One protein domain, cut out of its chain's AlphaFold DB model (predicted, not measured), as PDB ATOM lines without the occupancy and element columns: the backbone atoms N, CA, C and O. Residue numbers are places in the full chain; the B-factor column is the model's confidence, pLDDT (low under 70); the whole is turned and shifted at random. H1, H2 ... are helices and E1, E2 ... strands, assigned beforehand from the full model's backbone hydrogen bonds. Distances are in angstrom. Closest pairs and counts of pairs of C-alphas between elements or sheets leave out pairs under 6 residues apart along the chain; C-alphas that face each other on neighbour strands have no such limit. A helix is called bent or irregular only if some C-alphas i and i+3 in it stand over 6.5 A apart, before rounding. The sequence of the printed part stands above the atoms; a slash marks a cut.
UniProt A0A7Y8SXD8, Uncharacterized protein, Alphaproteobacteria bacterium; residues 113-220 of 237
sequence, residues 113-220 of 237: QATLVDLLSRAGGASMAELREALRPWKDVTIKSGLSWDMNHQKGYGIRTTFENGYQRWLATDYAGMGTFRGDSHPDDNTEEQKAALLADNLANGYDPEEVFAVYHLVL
ATOM      1  N   GLN A 113     -22.858  -0.177 -38.675       96.62
ATOM      2  CA  GLN A 113     -21.881   0.804 -38.200       96.62
ATOM      3  C   GLN A 113     -20.749   1.007 -39.216       96.62
ATOM      4  O   GLN A 113     -20.362   2.145 -39.456       96.62
ATOM      5  N   ALA A 114     -20.262  -0.072 -39.838       96.88
ATOM      6  CA  ALA A 114     -19.292   0.017 -40.927       96.88
ATOM      7  C   ALA A 114     -19.888   0.763 -42.127       96.88
ATOM      8  O   ALA A 114     -19.306   1.744 -42.573       96.88
ATOM      9  N   THR A 115     -21.114   0.412 -42.532       97.19
ATOM     10  CA  THR A 115     -21.847   1.114 -43.596       97.19
ATOM     11  C   THR A 115     -22.003   2.610 -43.312       97.19
ATOM     12  O   THR A 115     -21.820   3.424 -44.211       97.19
ATOM     13  N   LEU A 116     -22.304   3.000 -42.066       97.56
ATOM     14  CA  LEU A 116     -22.333   4.411 -41.669       97.56
ATOM     15  C   LEU A 116     -20.968   5.083 -41.847       97.56
ATOM     16  O   LEU A 116     -20.903   6.159 -42.428       97.56
ATOM     17  N   VAL A 117     -19.883   4.470 -41.369       97.62
ATOM     18  CA  VAL A 117     -18.529   5.022 -41.534       97.62
ATOM     19  C   VAL A 117     -18.189   5.189 -43.017       97.62
ATOM     20  O   VAL A 117     -17.725   6.259 -43.408       97.62
ATOM     21  N   ASP A 118     -18.478   4.189 -43.845       96.50
ATOM     22  CA  ASP A 118     -18.175   4.205 -45.280       96.50
ATOM     23  C   ASP A 118     -18.978   5.268 -46.030       96.50
ATOM     24  O   ASP A 118     -18.442   5.955 -46.891       96.50
ATOM     25  N   LEU A 119     -20.261   5.441 -45.699       95.62
ATOM     26  CA  LEU A 119     -21.126   6.448 -46.321       95.62
ATOM     27  C   LEU A 119     -20.743   7.870 -45.901       95.62
ATOM     28  O   LEU A 119     -20.645   8.766 -46.734       95.62
ATOM     29  N   LEU A 120     -20.520   8.082 -44.605       96.44
ATOM     30  CA  LEU A 120     -20.291   9.410 -44.033       96.44
ATOM     31  C   LEU A 120     -18.870   9.932 -44.271       96.44
ATOM     32  O   LEU A 120     -18.649  11.135 -44.149       96.44
ATOM     33  N   SER A 121     -17.906   9.050 -44.551       95.75
ATOM     34  CA  SER A 121     -16.511   9.424 -44.829       95.75
ATOM     35  C   SER A 121     -16.245   9.807 -46.287       95.75
ATOM     36  O   SER A 121     -15.161  10.303 -46.592       95.75
ATOM     37  N   ARG A 122     -17.224   9.621 -47.182       93.06
ATOM     38  CA  ARG A 122     -17.162  10.102 -48.571       93.06
ATOM     39  C   ARG A 122     -16.998  11.618 -48.596       93.06
ATOM     40  O   ARG A 122     -17.523  12.308 -47.727       93.06
ATOM     41  N   ALA A 123     -16.361  12.144 -49.643       89.06
ATOM     42  CA  ALA A 123     -16.200  13.589 -49.822       89.06
ATOM     43  C   ALA A 123     -17.551  14.336 -49.819       89.06
ATOM     44  O   ALA A 123     -17.681  15.376 -49.176       89.06
ATOM     45  N   GLY A 124     -18.569  13.762 -50.470       88.56
ATOM     46  CA  GLY A 124     -19.937  14.282 -50.459       88.56
ATOM     47  C   GLY A 124     -20.746  13.944 -49.201       88.56
ATOM     48  O   GLY A 124     -21.871  14.408 -49.070       88.56
ATOM     49  N   GLY A 125     -20.242  13.134 -48.266       93.56
ATOM     50  CA  GLY A 125     -21.030  12.617 -47.142       93.56
ATOM     51  C   GLY A 125     -22.265  11.818 -47.590       93.56
ATOM     52  O   GLY A 125     -22.327  11.322 -48.717       93.56
ATOM     53  N   ALA A 126     -23.271  11.709 -46.719       93.81
ATOM     54  CA  ALA A 126     -24.512  10.984 -47.013       93.81
ATOM     55  C   ALA A 126     -25.764  11.727 -46.540       93.81
ATOM     56  O   ALA A 126     -25.829  12.221 -45.410       93.81
ATOM     57  N   SER A 127     -26.791  11.770 -47.384       92.19
ATOM     58  CA  SER A 127     -28.111  12.287 -47.030       92.19
ATOM     59  C   SER A 127     -28.928  11.280 -46.214       92.19
ATOM     60  O   SER A 127     -28.649  10.082 -46.178       92.19
ATOM     61  N   MET A 128     -30.005  11.745 -45.571       92.19
ATOM     62  CA  MET A 128     -30.923  10.841 -44.861       92.19
ATOM     63  C   MET A 128     -31.567   9.792 -45.789       92.19
ATOM     64  O   MET A 128     -31.877   8.700 -45.319       92.19
ATOM     65  N   ALA A 129     -31.775  10.092 -47.078       88.94
ATOM     66  CA  ALA A 129     -32.350   9.130 -48.019       88.94
ATOM     67  C   ALA A 129     -31.384   7.980 -48.314       88.94
ATOM     68  O   ALA A 129     -31.763   6.825 -48.135       88.94
ATOM     69  N   GLU A 130     -30.126   8.291 -48.630       91.06
ATOM     70  CA  GLU A 130     -29.081   7.280 -48.853       91.06
ATOM     71  C   GLU A 130     -28.851   6.431 -47.605       91.06
ATOM     72  O   GLU A 130     -28.764   5.205 -47.675       91.06
ATOM     73  N   LEU A 131     -28.815   7.069 -46.429       94.38
ATOM     74  CA  LEU A 131     -28.695   6.353 -45.161       94.38
ATOM     75  C   LEU A 131     -29.881   5.405 -44.941       94.38
ATOM     76  O   LEU A 131     -29.696   4.287 -44.466       94.38
ATOM     77  N   ARG A 132     -31.102   5.820 -45.284       93.94
ATOM     78  CA  ARG A 132     -32.301   4.982 -45.150       93.94
ATOM     79  C   ARG A 132     -32.284   3.802 -46.110       93.94
ATOM     80  O   ARG A 132     -32.688   2.710 -45.718       93.94
ATOM     81  N   GLU A 133     -31.833   4.024 -47.336       92.44
ATOM     82  CA  GLU A 133     -31.703   2.997 -48.364       92.44
ATOM     83  C   GLU A 133     -30.665   1.942 -47.965       92.44
ATOM     84  O   GLU A 133     -30.983   0.751 -47.917       92.44
ATOM     85  N   ALA A 134     -29.474   2.375 -47.552       93.69
ATOM     86  CA  ALA A 134     -28.378   1.480 -47.192       93.69
ATOM     87  C   ALA A 134     -28.577   0.760 -45.844       93.69
ATOM     88  O   ALA A 134     -28.080  -0.349 -45.650       93.69
ATOM     89  N   LEU A 135     -29.293   1.365 -44.888       95.75
ATOM     90  CA  LEU A 135     -29.412   0.850 -43.514       95.75
ATOM     91  C   LEU A 135     -30.753   0.169 -43.227       95.75
ATOM     92  O   LEU A 135     -31.114  -0.008 -42.056       95.75
ATOM     93  N   ARG A 136     -31.506  -0.229 -44.260       93.44
ATOM     94  CA  ARG A 136     -32.801  -0.908 -44.094       93.44
ATOM     95  C   ARG A 136     -32.721  -2.037 -43.042       93.44
ATOM     96  O   ARG A 136     -31.741  -2.788 -42.988       93.44
ATOM     97  N   PRO A 137     -33.721  -2.160 -42.145       94.81
ATOM     98  CA  PRO A 137     -34.982  -1.414 -42.074       94.81
ATOM     99  C   PRO A 137     -34.938  -0.188 -41.133       94.81
ATOM    100  O   PRO A 137     -35.960   0.172 -40.543       94.81
ATOM    101  N   TRP A 138     -33.773   0.431 -40.903       95.88
ATOM    102  CA  TRP A 138     -33.690   1.584 -40.002       95.88
ATOM    103  C   TRP A 138     -34.563   2.749 -40.480       95.88
ATOM    104  O   TRP A 138     -34.558   3.125 -41.648       95.88
ATOM    105  N   LYS A 139     -35.308   3.334 -39.538       94.94
ATOM    106  CA  LYS A 139     -36.094   4.556 -39.754       94.94
ATOM    107  C   LYS A 139     -35.227   5.778 -39.468       94.94
ATOM    108  O   LYS A 139     -34.281   5.685 -38.688       94.94
ATOM    109  N   ASP A 140     -35.616   6.946 -39.973       93.19
ATOM    110  CA  ASP A 140     -34.892   8.213 -39.776       93.19
ATOM    111  C   ASP A 140     -34.567   8.501 -38.299       93.19
ATOM    112  O   ASP A 140     -33.496   9.008 -37.976       93.19
ATOM    113  N   VAL A 141     -35.465   8.144 -37.371       93.31
ATOM    114  CA  VAL A 141     -35.219   8.285 -35.925       93.31
ATOM    115  C   VAL A 141     -34.089   7.375 -35.429       93.31
ATOM    116  O   VAL A 141     -33.250   7.813 -34.644       93.31
ATOM    117  N   THR A 142     -34.031   6.136 -35.916       96.44
ATOM    118  CA  THR A 142     -32.982   5.167 -35.586       96.44
ATOM    119  C   THR A 142     -31.653   5.601 -36.183       96.44
ATOM    120  O   THR A 142     -30.648   5.568 -35.485       96.44
ATOM    121  N   ILE A 143     -31.655   6.096 -37.424       96.56
ATOM    122  CA  ILE A 143     -30.459   6.633 -38.086       96.56
ATOM    123  C   ILE A 143     -29.911   7.821 -37.292       96.56
ATOM    124  O   ILE A 143     -28.742   7.822 -36.924       96.56
ATOM    125  N   LYS A 144     -30.757   8.795 -36.930       94.75
ATOM    126  CA  LYS A 144     -30.346   9.938 -36.092       94.75
ATOM    127  C   LYS A 144     -29.785   9.494 -34.742       94.75
ATOM    128  O   LYS A 144     -28.802  10.067 -34.276       94.75
ATOM    129  N   SER A 145     -30.387   8.475 -34.131       95.12
ATOM    130  CA  SER A 145     -29.856   7.870 -32.909       95.12
ATOM    131  C   SER A 145     -28.492   7.225 -33.151       95.12
ATOM    132  O   SER A 145     -27.592   7.435 -32.347       95.12
ATOM    133  N   GLY A 146     -28.303   6.502 -34.257       96.31
ATOM    134  CA  GLY A 146     -27.034   5.868 -34.625       96.31
ATOM    135  C   GLY A 146     -25.916   6.872 -34.918       96.31
ATOM    136  O   GLY A 146     -24.782   6.669 -34.497       96.31
ATOM    137  N   LEU A 147     -26.227   8.017 -35.531       96.75
ATOM    138  CA  LEU A 147     -25.255   9.100 -35.732       96.75
ATOM    139  C   LEU A 147     -24.698   9.634 -34.400       96.75
ATOM    140  O   LEU A 147     -23.516   9.944 -34.296       96.75
ATOM    141  N   SER A 148     -25.527   9.719 -33.359       94.69
ATOM    142  CA  SER A 148     -25.076  10.156 -32.031       94.69
ATOM    143  C   SER A 148     -24.452   9.009 -31.227       94.69
ATOM    144  O   SER A 148     -23.346   9.114 -30.702       94.69
ATOM    145  N   TRP A 149     -25.143   7.879 -31.128       96.38
ATOM    146  CA  TRP A 149     -24.745   6.773 -30.271       96.38
ATOM    147  C   TRP A 149     -23.682   5.884 -30.916       96.38
ATOM    148  O   TRP A 149     -22.603   5.714 -30.358       96.38
ATOM    149  N   ASP A 150     -23.944   5.328 -32.096       96.88
ATOM    150  CA  ASP A 150     -23.003   4.404 -32.726       96.88
ATOM    151  C   ASP A 150     -21.741   5.145 -33.174       96.88
ATOM    152  O   ASP A 150     -20.636   4.771 -32.787       96.88
ATOM    153  N   MET A 151     -21.882   6.233 -33.935       97.75
ATOM    154  CA  MET A 151     -20.720   6.931 -34.494       97.75
ATOM    155  C   MET A 151     -19.934   7.689 -33.425       97.75
ATOM    156  O   MET A 151     -18.732   7.466 -33.288       97.75
ATOM    157  N   ASN A 152     -20.592   8.528 -32.620       97.19
ATOM    158  CA  ASN A 152     -19.882   9.319 -31.618       97.19
ATOM    159  C   ASN A 152     -19.659   8.586 -30.302       97.19
ATOM    160  O   ASN A 152     -18.521   8.495 -29.832       97.19
ATOM    161  N   HIS A 153     -20.713   8.046 -29.690       96.19
ATOM    162  CA  HIS A 153     -20.561   7.438 -28.375       96.19
ATOM    163  C   HIS A 153     -19.724   6.150 -28.421       96.19
ATOM    164  O   HIS A 153     -18.770   6.040 -27.644       96.19
ATOM    165  N   GLN A 154     -20.023   5.212 -29.323       96.56
ATOM    166  CA  GLN A 154     -19.333   3.919 -29.389       96.56
ATOM    167  C   GLN A 154     -18.042   3.955 -30.209       96.56
ATOM    168  O   GLN A 154     -17.051   3.345 -29.799       96.56
ATOM    169  N   LYS A 155     -18.046   4.631 -31.364       97.12
ATOM    170  CA  LYS A 155     -16.909   4.627 -32.298       97.12
ATOM    171  C   LYS A 155     -16.014   5.850 -32.213       97.12
ATOM    172  O   LYS A 155     -14.916   5.785 -32.741       97.12
ATOM    173  N   GLY A 156     -16.420   6.907 -31.513       97.31
ATOM    174  CA  GLY A 156     -15.590   8.086 -31.263       97.31
ATOM    175  C   GLY A 156     -15.502   9.093 -32.411       97.31
ATOM    176  O   GLY A 156     -14.805  10.096 -32.275       97.31
ATOM    177  N   TYR A 157     -16.233   8.888 -33.505       98.12
ATOM    178  CA  TYR A 157     -16.291   9.837 -34.615       98.12
ATOM    179  C   TYR A 157     -17.230  11.006 -34.315       98.12
ATOM    180  O   TYR A 157     -18.271  10.857 -33.680       98.12
ATOM    181  N   GLY A 158     -16.890  12.200 -34.780       97.69
ATOM    182  CA  GLY A 158     -17.813  13.327 -34.782       97.69
ATOM    183  C   GLY A 158     -18.752  13.258 -35.982       97.69
ATOM    184  O   GLY A 158     -18.525  12.500 -36.924       97.69
ATOM    185  N   ILE A 159     -19.794  14.080 -35.951       98.06
ATOM    186  CA  ILE A 159     -20.736  14.252 -37.056       98.06
ATOM    187  C   ILE A 159     -20.860  15.742 -37.337       98.06
ATOM    188  O   ILE A 159     -21.049  16.532 -36.412       98.06
ATOM    189  N   ARG A 160     -20.787  16.118 -38.610       96.56
ATOM    190  CA  ARG A 160     -21.097  17.464 -39.097       96.56
ATOM    191  C   ARG A 160     -22.269  17.369 -40.061       96.56
ATOM    192  O   ARG A 160     -22.284  16.486 -40.915       96.56
ATOM    193  N   THR A 161     -23.218  18.292 -39.962       95.75
ATOM    194  CA  THR A 161     -24.286  18.428 -40.956       95.75
ATOM    195  C   THR A 161     -24.066  19.655 -41.828       95.75
ATOM    196  O   THR A 161     -23.946  20.766 -41.309       95.75
ATOM    197  N   THR A 162     -24.073  19.447 -43.141       93.62
ATOM    198  CA  THR A 162     -24.244  20.489 -44.159       93.62
ATOM    199  C   THR A 162     -25.674  20.457 -44.690       93.62
ATOM    200  O   THR A 162     -26.437  19.520 -44.426       93.62
ATOM    201  N   PHE A 163     -26.058  21.518 -45.392       92.06
ATOM    202  CA  PHE A 163     -27.335  21.593 -46.084       92.06
ATOM    203  C   PHE A 163     -27.062  21.842 -47.554       92.06
ATOM    204  O   PHE A 163     -26.390  22.815 -47.888       92.06
ATOM    205  N   GLU A 164     -27.563  20.944 -48.386       90.25
ATOM    206  CA  GLU A 164     -27.351  20.936 -49.830       90.25
ATOM    207  C   GLU A 164     -28.716  20.871 -50.512       90.25
ATOM    208  O   GLU A 164     -29.668  20.315 -49.954       90.25
ATOM    209  N   ASN A 165     -28.815  21.474 -51.693       90.38
ATOM    210  CA  ASN A 165     -29.978  21.328 -52.561       90.38
ATOM    211  C   ASN A 165     -29.792  20.147 -53.531       90.38
ATOM    212  O   ASN A 165     -28.722  19.536 -53.597       90.38
ATOM    213  N   GLY A 166     -30.846  19.815 -54.283       88.25
ATOM    214  CA  GLY A 166     -30.836  18.674 -55.209       88.25
ATOM    215  C   GLY A 166     -29.689  18.703 -56.229       88.25
ATOM    216  O   GLY A 166     -28.999  17.701 -56.389       88.25
ATOM    217  N   TYR A 167     -29.418  19.860 -56.842       89.88
ATOM    218  CA  TYR A 167     -28.338  20.008 -57.821       89.88
ATOM    219  C   TYR A 167     -26.947  19.806 -57.206       89.88
ATOM    220  O   TYR A 167     -26.143  19.034 -57.722       89.88
ATOM    221  N   GLN A 168     -26.671  20.441 -56.061       89.50
ATOM    222  CA  GLN A 168     -25.410  20.251 -55.334       89.50
ATOM    223  C   GLN A 168     -25.199  18.789 -54.941       89.50
ATOM    224  O   GLN A 168     -24.073  18.295 -54.987       89.50
ATOM    225  N   ARG A 169     -26.278  18.082 -54.585       88.19
ATOM    226  CA  ARG A 169     -26.189  16.666 -54.243       88.19
ATOM    227  C   ARG A 169     -25.909  15.785 -55.450       88.19
ATOM    228  O   ARG A 169     -25.080  14.885 -55.343       88.19
ATOM    229  N   TRP A 170     -26.576  16.046 -56.571       88.44
ATOM    230  CA  TRP A 170     -26.321  15.345 -57.825       88.44
ATOM    231  C   TRP A 170     -24.851  15.485 -58.239       88.44
ATOM    232  O   TRP A 170     -24.196  14.475 -58.462       88.44
ATOM    233  N   LEU A 171     -24.287  16.698 -58.181       88.44
ATOM    234  CA  LEU A 171     -22.858  16.926 -58.441       88.44
ATOM    235  C   LEU A 171     -21.931  16.138 -57.501       88.44
ATOM    236  O   LEU A 171     -20.842  15.742 -57.905       88.44
ATOM    237  N   ALA A 172     -22.323  15.942 -56.240       84.12
ATOM    238  CA  ALA A 172     -21.458  15.340 -55.229       84.12
ATOM    239  C   ALA A 172     -21.437  13.806 -55.254       84.12
ATOM    240  O   ALA A 172     -20.429  13.210 -54.867       84.12
ATOM    241  N   THR A 173     -22.552  13.160 -55.603       77.25
ATOM    242  CA  THR A 173     -22.697  11.700 -55.454       77.25
ATOM    243  C   THR A 173     -23.495  11.017 -56.557       77.25
ATOM    244  O   THR A 173     -23.866   9.863 -56.361       77.25
ATOM    245  N   ASP A 174     -23.834  11.718 -57.643       69.31
ATOM    246  CA  ASP A 174     -24.725  11.213 -58.699       69.31
ATOM    247  C   ASP A 174     -26.083  10.709 -58.167       69.31
ATOM    248  O   ASP A 174     -26.758   9.842 -58.717       69.31
ATOM    249  N   TYR A 175     -26.509  11.228 -57.012       67.06
ATOM    250  CA  TYR A 175     -27.758  10.784 -56.404       67.06
ATOM    251  C   TYR A 175     -28.914  11.603 -56.978       67.06
ATOM    252  O   TYR A 175     -29.315  12.621 -56.413       67.06
ATOM    253  N   ALA A 176     -29.448  11.137 -58.105       55.47
ATOM    254  CA  ALA A 176     -30.494  11.781 -58.906       55.47
ATOM    255  C   ALA A 176     -31.885  11.902 -58.236       55.47
ATOM    256  O   ALA A 176     -32.813  12.438 -58.832       55.47
ATOM    257  N   GLY A 177     -32.064  11.391 -57.011       55.34
ATOM    258  CA  GLY A 177     -33.378  11.209 -56.377       55.34
ATOM    259  C   GLY A 177     -33.710  12.124 -55.193       55.34
ATOM    260  O   GLY A 177     -34.595  11.780 -54.407       55.34
ATOM    261  N   MET A 178     -32.996  13.237 -54.984       63.31
ATOM    262  CA  MET A 178     -33.177  14.081 -53.790       63.31
ATOM    263  C   MET A 178     -33.809  15.442 -54.081       63.31
ATOM    264  O   MET A 178     -33.197  16.323 -54.682       63.31
ATOM    265  N   GLY A 179     -35.015  15.633 -53.540       68.56
ATOM    266  CA  GLY A 179     -35.802  16.854 -53.700       68.56
ATOM    267  C   GLY A 179     -36.528  16.879 -55.043       68.56
ATOM    268  O   GLY A 179     -37.072  15.867 -55.482       68.56
ATOM    269  N   THR A 180     -36.551  18.046 -55.673       77.19
ATOM    270  CA  THR A 180     -37.230  18.295 -56.953       77.19
ATOM    271  C   THR A 180     -36.292  18.283 -58.165       77.19
ATOM    272  O   THR A 180     -36.773  18.383 -59.291       77.19
ATOM    273  N   PHE A 181     -34.978  18.126 -57.958       86.31
ATOM    274  CA  PHE A 181     -33.992  18.039 -59.040       86.31
ATOM    275  C   PHE A 181     -34.001  16.655 -59.701       86.31
ATOM    276  O   PHE A 181     -34.105  15.644 -59.008       86.31
ATOM    277  N   ARG A 182     -33.853  16.612 -61.027       85.50
ATOM    278  CA  ARG A 182     -33.786  15.402 -61.852       85.50
ATOM    279  C   ARG A 182     -32.543  15.447 -62.736       85.50
ATOM    280  O   ARG A 182     -32.396  16.365 -63.541       85.50
ATOM    281  N   GLY A 183     -31.675  14.451 -62.594       82.19
ATOM    282  CA  GLY A 183     -30.485  14.277 -63.425       82.19
ATOM    283  C   GLY A 183     -30.264  12.801 -63.709       82.19
ATOM    284  O   GLY A 183     -29.714  12.103 -62.872       82.19
ATOM    285  N   ASP A 184     -30.719  12.327 -64.868       78.75
ATOM    286  CA  ASP A 184     -30.664  10.902 -65.237       78.75
ATOM    287  C   ASP A 184     -29.268  10.449 -65.721       78.75
ATOM    288  O   ASP A 184     -29.069   9.280 -66.048       78.75
ATOM    289  N   SER A 185     -28.307  11.374 -65.795       80.31
ATOM    290  CA  SER A 185     -26.919  11.147 -66.207       80.31
ATOM    291  C   SER A 185     -25.949  11.460 -65.070       80.31
ATOM    292  O   SER A 185     -26.229  12.333 -64.247       80.31
ATOM    293  N   HIS A 186     -24.790  10.791 -65.054       84.38
ATOM    294  CA  HIS A 186     -23.742  11.089 -64.082       84.38
ATOM    295  C   HIS A 186     -23.191  12.504 -64.337       84.38
ATOM    296  O   HIS A 186     -22.997  12.887 -65.496       84.38
ATOM    297  N   PRO A 187     -22.908  13.319 -63.303       85.31
ATOM    298  CA  PRO A 187     -22.404  14.679 -63.500       85.31
ATOM    299  C   PRO A 187     -21.116  14.727 -64.325       85.31
ATOM    300  O   PRO A 187     -20.965  15.621 -65.152       85.31
ATOM    301  N   ASP A 188     -20.223  13.755 -64.156       87.50
ATOM    302  CA  ASP A 188     -18.970  13.673 -64.924       87.50
ATOM    303  C   ASP A 188     -19.165  13.311 -66.409       87.50
ATOM    304  O   ASP A 188     -18.269  13.563 -67.212       87.50
ATOM    305  N   ASP A 189     -20.338  12.797 -66.798       88.06
ATOM    306  CA  ASP A 189     -20.676  12.539 -68.207       88.06
ATOM    307  C   ASP A 189     -21.132  13.812 -68.942       88.06
ATOM    308  O   ASP A 189     -21.321  13.808 -70.160       88.06
ATOM    309  N   ASN A 190     -21.333  14.911 -68.208       87.19
ATOM    310  CA  ASN A 190     -21.831  16.170 -68.740       87.19
ATOM    311  C   ASN A 190     -20.715  17.223 -68.785       87.19
ATOM    312  O   ASN A 190     -20.013  17.469 -67.802       87.19
ATOM    313  N   THR A 191     -20.612  17.918 -69.913       94.06
ATOM    314  CA  THR A 191     -19.876  19.189 -70.015       94.06
ATOM    315  C   THR A 191     -20.498  20.255 -69.110       94.06
ATOM    316  O   THR A 191     -21.658  20.146 -68.699       94.06
ATOM    317  N   GLU A 192     -19.757  21.319 -68.806       92.31
ATOM    318  CA  GLU A 192     -20.277  22.420 -67.985       92.31
ATOM    319  C   GLU A 192     -21.488  23.103 -68.643       92.31
ATOM    320  O   GLU A 192     -22.447  23.469 -67.960       92.31
ATOM    321  N   GLU A 193     -21.513  23.188 -69.975       93.56
ATOM    322  CA  GLU A 193     -22.652  23.697 -70.739       93.56
ATOM    323  C   GLU A 193     -23.882  22.791 -70.594       93.56
ATOM    324  O   GLU A 193     -24.997  23.282 -70.405       93.56
ATOM    325  N   GLN A 194     -23.693  21.469 -70.628       92.75
ATOM    326  CA  GLN A 194     -24.775  20.499 -70.433       92.75
ATOM    327  C   GLN A 194     -25.312  20.523 -68.999       92.75
ATOM    328  O   GLN A 194     -26.527  20.502 -68.808       92.75
ATOM    329  N   LYS A 195     -24.438  20.647 -67.991       92.12
ATOM    330  CA  LYS A 195     -24.844  20.826 -66.585       92.12
ATOM    331  C   LYS A 195     -25.677  22.095 -66.401       92.12
ATOM    332  O   LYS A 195     -26.723  22.059 -65.754       92.12
ATOM    333  N   ALA A 196     -25.247  23.207 -66.999       93.31
ATOM    334  CA  ALA A 196     -25.972  24.474 -66.942       93.31
ATOM    335  C   ALA A 196     -27.341  24.389 -67.635       93.31
ATOM    336  O   ALA A 196     -28.334  24.876 -67.091       93.31
ATOM    337  N   ALA A 197     -27.413  23.732 -68.798       93.31
ATOM    338  CA  ALA A 197     -28.667  23.498 -69.508       93.31
ATOM    339  C   ALA A 197     -29.628  22.613 -68.698       93.31
ATOM    340  O   ALA A 197     -30.804  22.952 -68.565       93.31
ATOM    341  N   LEU A 198     -29.124  21.533 -68.091       91.88
ATOM    342  CA  LEU A 198     -29.905  20.652 -67.223       91.88
ATOM    343  C   LEU A 198     -30.448  21.396 -65.997       91.88
ATOM    344  O   LEU A 198     -31.608  21.217 -65.623       91.88
ATOM    345  N   LEU A 199     -29.631  22.250 -65.373       91.56
ATOM    346  CA  LEU A 199     -30.067  23.081 -64.254       91.56
ATOM    347  C   LEU A 199     -31.159  24.071 -64.678       91.56
ATOM    348  O   LEU A 199     -32.151  24.220 -63.966       91.56
ATOM    349  N   ALA A 200     -30.997  24.732 -65.826       93.00
ATOM    350  CA  ALA A 200     -31.989  25.666 -66.353       93.00
ATOM    351  C   ALA A 200     -33.328  24.974 -66.659       93.00
ATOM    352  O   ALA A 200     -34.378  25.501 -66.290       93.00
ATOM    353  N   ASP A 201     -33.292  23.783 -67.262       93.06
ATOM    354  CA  ASP A 201     -34.488  22.973 -67.510       93.06
ATOM    355  C   ASP A 201     -35.177  22.570 -66.198       93.06
ATOM    356  O   ASP A 201     -36.376  22.781 -66.027       93.06
ATOM    357  N   ASN A 202     -34.414  22.098 -65.209       92.38
ATOM    358  CA  ASN A 202     -34.953  21.767 -63.891       92.38
ATOM    359  C   ASN A 202     -35.632  22.975 -63.225       92.38
ATOM    360  O   ASN A 202     -36.738  22.841 -62.698       92.38
ATOM    361  N   LEU A 203     -35.008  24.158 -63.268       92.12
ATOM    362  CA  LEU A 203     -35.584  25.396 -62.725       92.12
ATOM    363  C   LEU A 203     -36.892  25.778 -63.433       92.12
ATOM    364  O   LEU A 203     -37.851  26.175 -62.770       92.12
ATOM    365  N   ALA A 204     -36.961  25.620 -64.757       92.94
ATOM    366  CA  ALA A 204     -38.190  25.836 -65.520       92.94
ATOM    367  C   ALA A 204     -39.289  24.816 -65.158       92.94
ATOM    368  O   ALA A 204     -40.474  25.149 -65.187       92.94
ATOM    369  N   ASN A 205     -38.894  23.606 -64.756       91.31
ATOM    370  CA  ASN A 205     -39.776  22.482 -64.443       91.31
ATOM    371  C   ASN A 205     -40.045  22.286 -62.936       91.31
ATOM    372  O   ASN A 205     -40.485  21.215 -62.510       91.31
ATOM    373  N   GLY A 206     -39.853  23.330 -62.123       87.56
ATOM    374  CA  GLY A 206     -40.296  23.359 -60.725       87.56
ATOM    375  C   GLY A 206     -39.285  22.847 -59.698       87.56
ATOM    376  O   GLY A 206     -39.674  22.593 -58.557       87.56
ATOM    377  N   TYR A 207     -38.010  22.713 -60.068       89.31
ATOM    378  CA  TYR A 207     -36.926  22.567 -59.099       89.31
ATOM    379  C   TYR A 207     -36.807  23.822 -58.226       89.31
ATOM    380  O   TYR A 207     -36.660  24.933 -58.736       89.31
ATOM    381  N   ASP A 208     -36.837  23.636 -56.907       88.38
ATOM    382  CA  ASP A 208     -36.631  24.706 -55.929       88.38
ATOM    383  C   ASP A 208     -35.209  24.623 -55.334       88.38
ATOM    384  O   ASP A 208     -34.927  23.735 -54.522       88.38
ATOM    385  N   PRO A 209     -34.286  25.537 -55.689       88.31
ATOM    386  CA  PRO A 209     -32.931  25.537 -55.144       88.31
ATOM    387  C   PRO A 209     -32.866  25.958 -53.667       88.31
ATOM    388  O   PRO A 209     -31.827  25.738 -53.033       88.31
ATOM    389  N   GLU A 210     -33.933  26.547 -53.109       89.56
ATOM    390  CA  GLU A 210     -34.049  26.842 -51.676       89.56
ATOM    391  C   GLU A 210     -34.457  25.606 -50.857       89.56
ATOM    392  O   GLU A 210     -34.279  25.582 -49.629       89.56
ATOM    393  N   GLU A 211     -34.966  24.558 -51.514       86.94
ATOM    394  CA  GLU A 211     -35.261  23.274 -50.891       86.94
ATOM    395  C   GLU A 211     -33.959  22.520 -50.590       86.94
ATOM    396  O   GLU A 211     -33.416  21.760 -51.395       86.94
ATOM    397  N   VAL A 212     -33.451  22.738 -49.377       88.88
ATOM    398  CA  VAL A 212     -32.241  22.082 -48.875       88.88
ATOM    399  C   VAL A 212     -32.555  20.945 -47.907       88.88
ATOM    400  O   VAL A 212     -33.485  21.011 -47.095       88.88
ATOM    401  N   PHE A 213     -31.708  19.921 -47.911       87.94
ATOM    402  CA  PHE A 213     -31.783  18.770 -47.013       87.94
ATOM    403  C   PHE A 213     -30.474  18.549 -46.260       87.94
ATOM    404  O   PHE A 213     -29.414  19.043 -46.628       87.94
ATOM    405  N   ALA A 214     -30.565  17.820 -45.146       92.00
ATOM    406  CA  ALA A 214     -29.412  17.526 -44.307       92.00
ATOM    407  C   ALA A 214     -28.514  16.461 -44.953       92.00
ATOM    408  O   ALA A 214     -28.977  15.353 -45.244       92.00
ATOM    409  N   VAL A 215     -27.228  16.785 -45.072       93.50
ATOM    410  CA  VAL A 215     -26.157  15.872 -45.475       93.50
ATOM    411  C   VAL A 215     -25.192  15.713 -44.309       93.50
ATOM    412  O   VAL A 215     -24.789  16.684 -43.668       93.50
ATOM    413  N   TYR A 216     -24.874  14.469 -43.973       95.75
ATOM    414  CA  TYR A 216     -24.087  14.110 -42.803       95.75
ATOM    415  C   TYR A 216     -22.682  13.691 -43.218       95.75
ATOM    416  O   TYR A 216     -22.498  12.894 -44.136       95.75
ATOM    417  N   HIS A 217     -21.704  14.210 -42.487       96.75
ATOM    418  CA  HIS A 217     -20.281  14.002 -42.714       96.75
ATOM    419  C   HIS A 217     -19.642  13.447 -41.452       96.75
ATOM    420  O   HIS A 217     -19.954  13.897 -40.341       96.75
ATOM    421  N   LEU A 218     -18.717  12.508 -41.620       97.25
ATOM    422  CA  LEU A 218     -17.886  12.012 -40.534       97.25
ATOM    423  C   LEU A 218     -16.821  13.060 -40.194       97.25
ATOM    424  O   LEU A 218     -16.131  13.571 -41.073       97.25
ATOM    425  N   VAL A 219     -16.660  13.368 -38.911       97.56
ATOM    426  CA  VAL A 219     -15.557  14.203 -38.421       97.56
ATOM    427  C   VAL A 219     -14.573  13.301 -37.696       97.56
ATOM    428  O   VAL A 219     -14.937  12.596 -36.752       97.56
ATOM    429  N   LEU A 220     -13.324  13.301 -38.144       97.25
ATOM    430  CA  LEU A 220     -12.291  12.446 -37.576       97.25
ATOM    431  C   LEU A 220     -11.689  13.065 -36.302       97.25
ATOM    432  O   LEU A 220     -11.572  14.291 -36.221       97.25
TER     433      LEU A 220
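Overview. This is residues 113 to 220 of the 237 residues of an uncharacterized protein of Alphaproteobacteria bacterium (UniProt A0A7Y8SXD8). A long antiparallel ribbon of two strands, E1 and E2, has three crossed helices, H1, H2 and H3, clustered to one side of it. At the ribbon's other end H4 follows E1, and H5 lies beyond H4 at the far end of the whole, reached by a long winding link. The 108 printed residues hold five named helices and two named strands, in the order H1, H2, H3, E1, H4, H5, E2, and the class is mixed, helices and strands. The whole is compact, with a radius of gyration of the C-alphas of 15.1 A; its spans of 46 by 23 by 22 A make it only just a rod.

Along the chain. E1, residues 158 to 165, is 23.0 A long and begins at C-alpha 158 (-17.813, 13.327, -34.782). E2, residues 212 to 219, is 21.2 A long and ends at C-alpha 219 (-15.557, 14.203, -38.421). H1 is residues 113 to 120, 10.5 A, and begins at C-alpha 113 (-21.881, 0.804, -38.200). H2 is residues 128 to 134, 10.0 A. H3, residues 140 to 154, 19.2 A, is neither bent nor irregular, but only just: C-alphas 151 and 154 are 6.1 A apart. H4 is residues 166 to 173, 10.7 A, and H5 is residues 192 to 204, 18.4 A.

Arrangement. E1 and E2 are antiparallel neighbours at 153 degrees, with N 160 and O 217 at 2.9 A and N 217 and O 160 at 2.8 A, within hydrogen-bond range. Residues 126 to 127 pair antiparallel with residues 215 to 216 of E2. The closest C-alphas of H1 and E2 are Leu 120 and His 217, 4.8 A; of H2 and E2, Met 128 and Ala 214, 6.9 A; of H3 and E1, Asn 152 and Gly 158, 5.5 A. H3 touches H1 with residues 150 to 151 alone, about perpendicular at 76 degrees, closest C-alphas Gln 113 and Asp 150, 6.6 A. H3 touches H2 with residues 140 to 143 alone, about perpendicular at 81 degrees, closest C-alphas Arg 132 and Asp 140, 6.8 A. H1 and H2 only just touch, with 3 pairs of C-alphas within 8 A, the closest Thr 115 and Ala 134, 7.5 A. H4 and H5 are close but not clearly touching, closest C-alphas Tyr 167 and Leu 199, 7.3 A. H5 is apart from H1, H2, H3 and E1. In H1, H2, H4 and H5 every O i to N i+4 pair is within hydrogen-bond range; in H3, 9 of 11.

Size, cuts and confidence. The C-alphas of Gln 154 and Ala 204 are the two farthest apart, 46.3 A. The printed part has no cut. The link from H4 to H5, residues 174 to 191, is long. The mean pLDDT of the printed part is 90.6, and residues 174 to 179 are under 70.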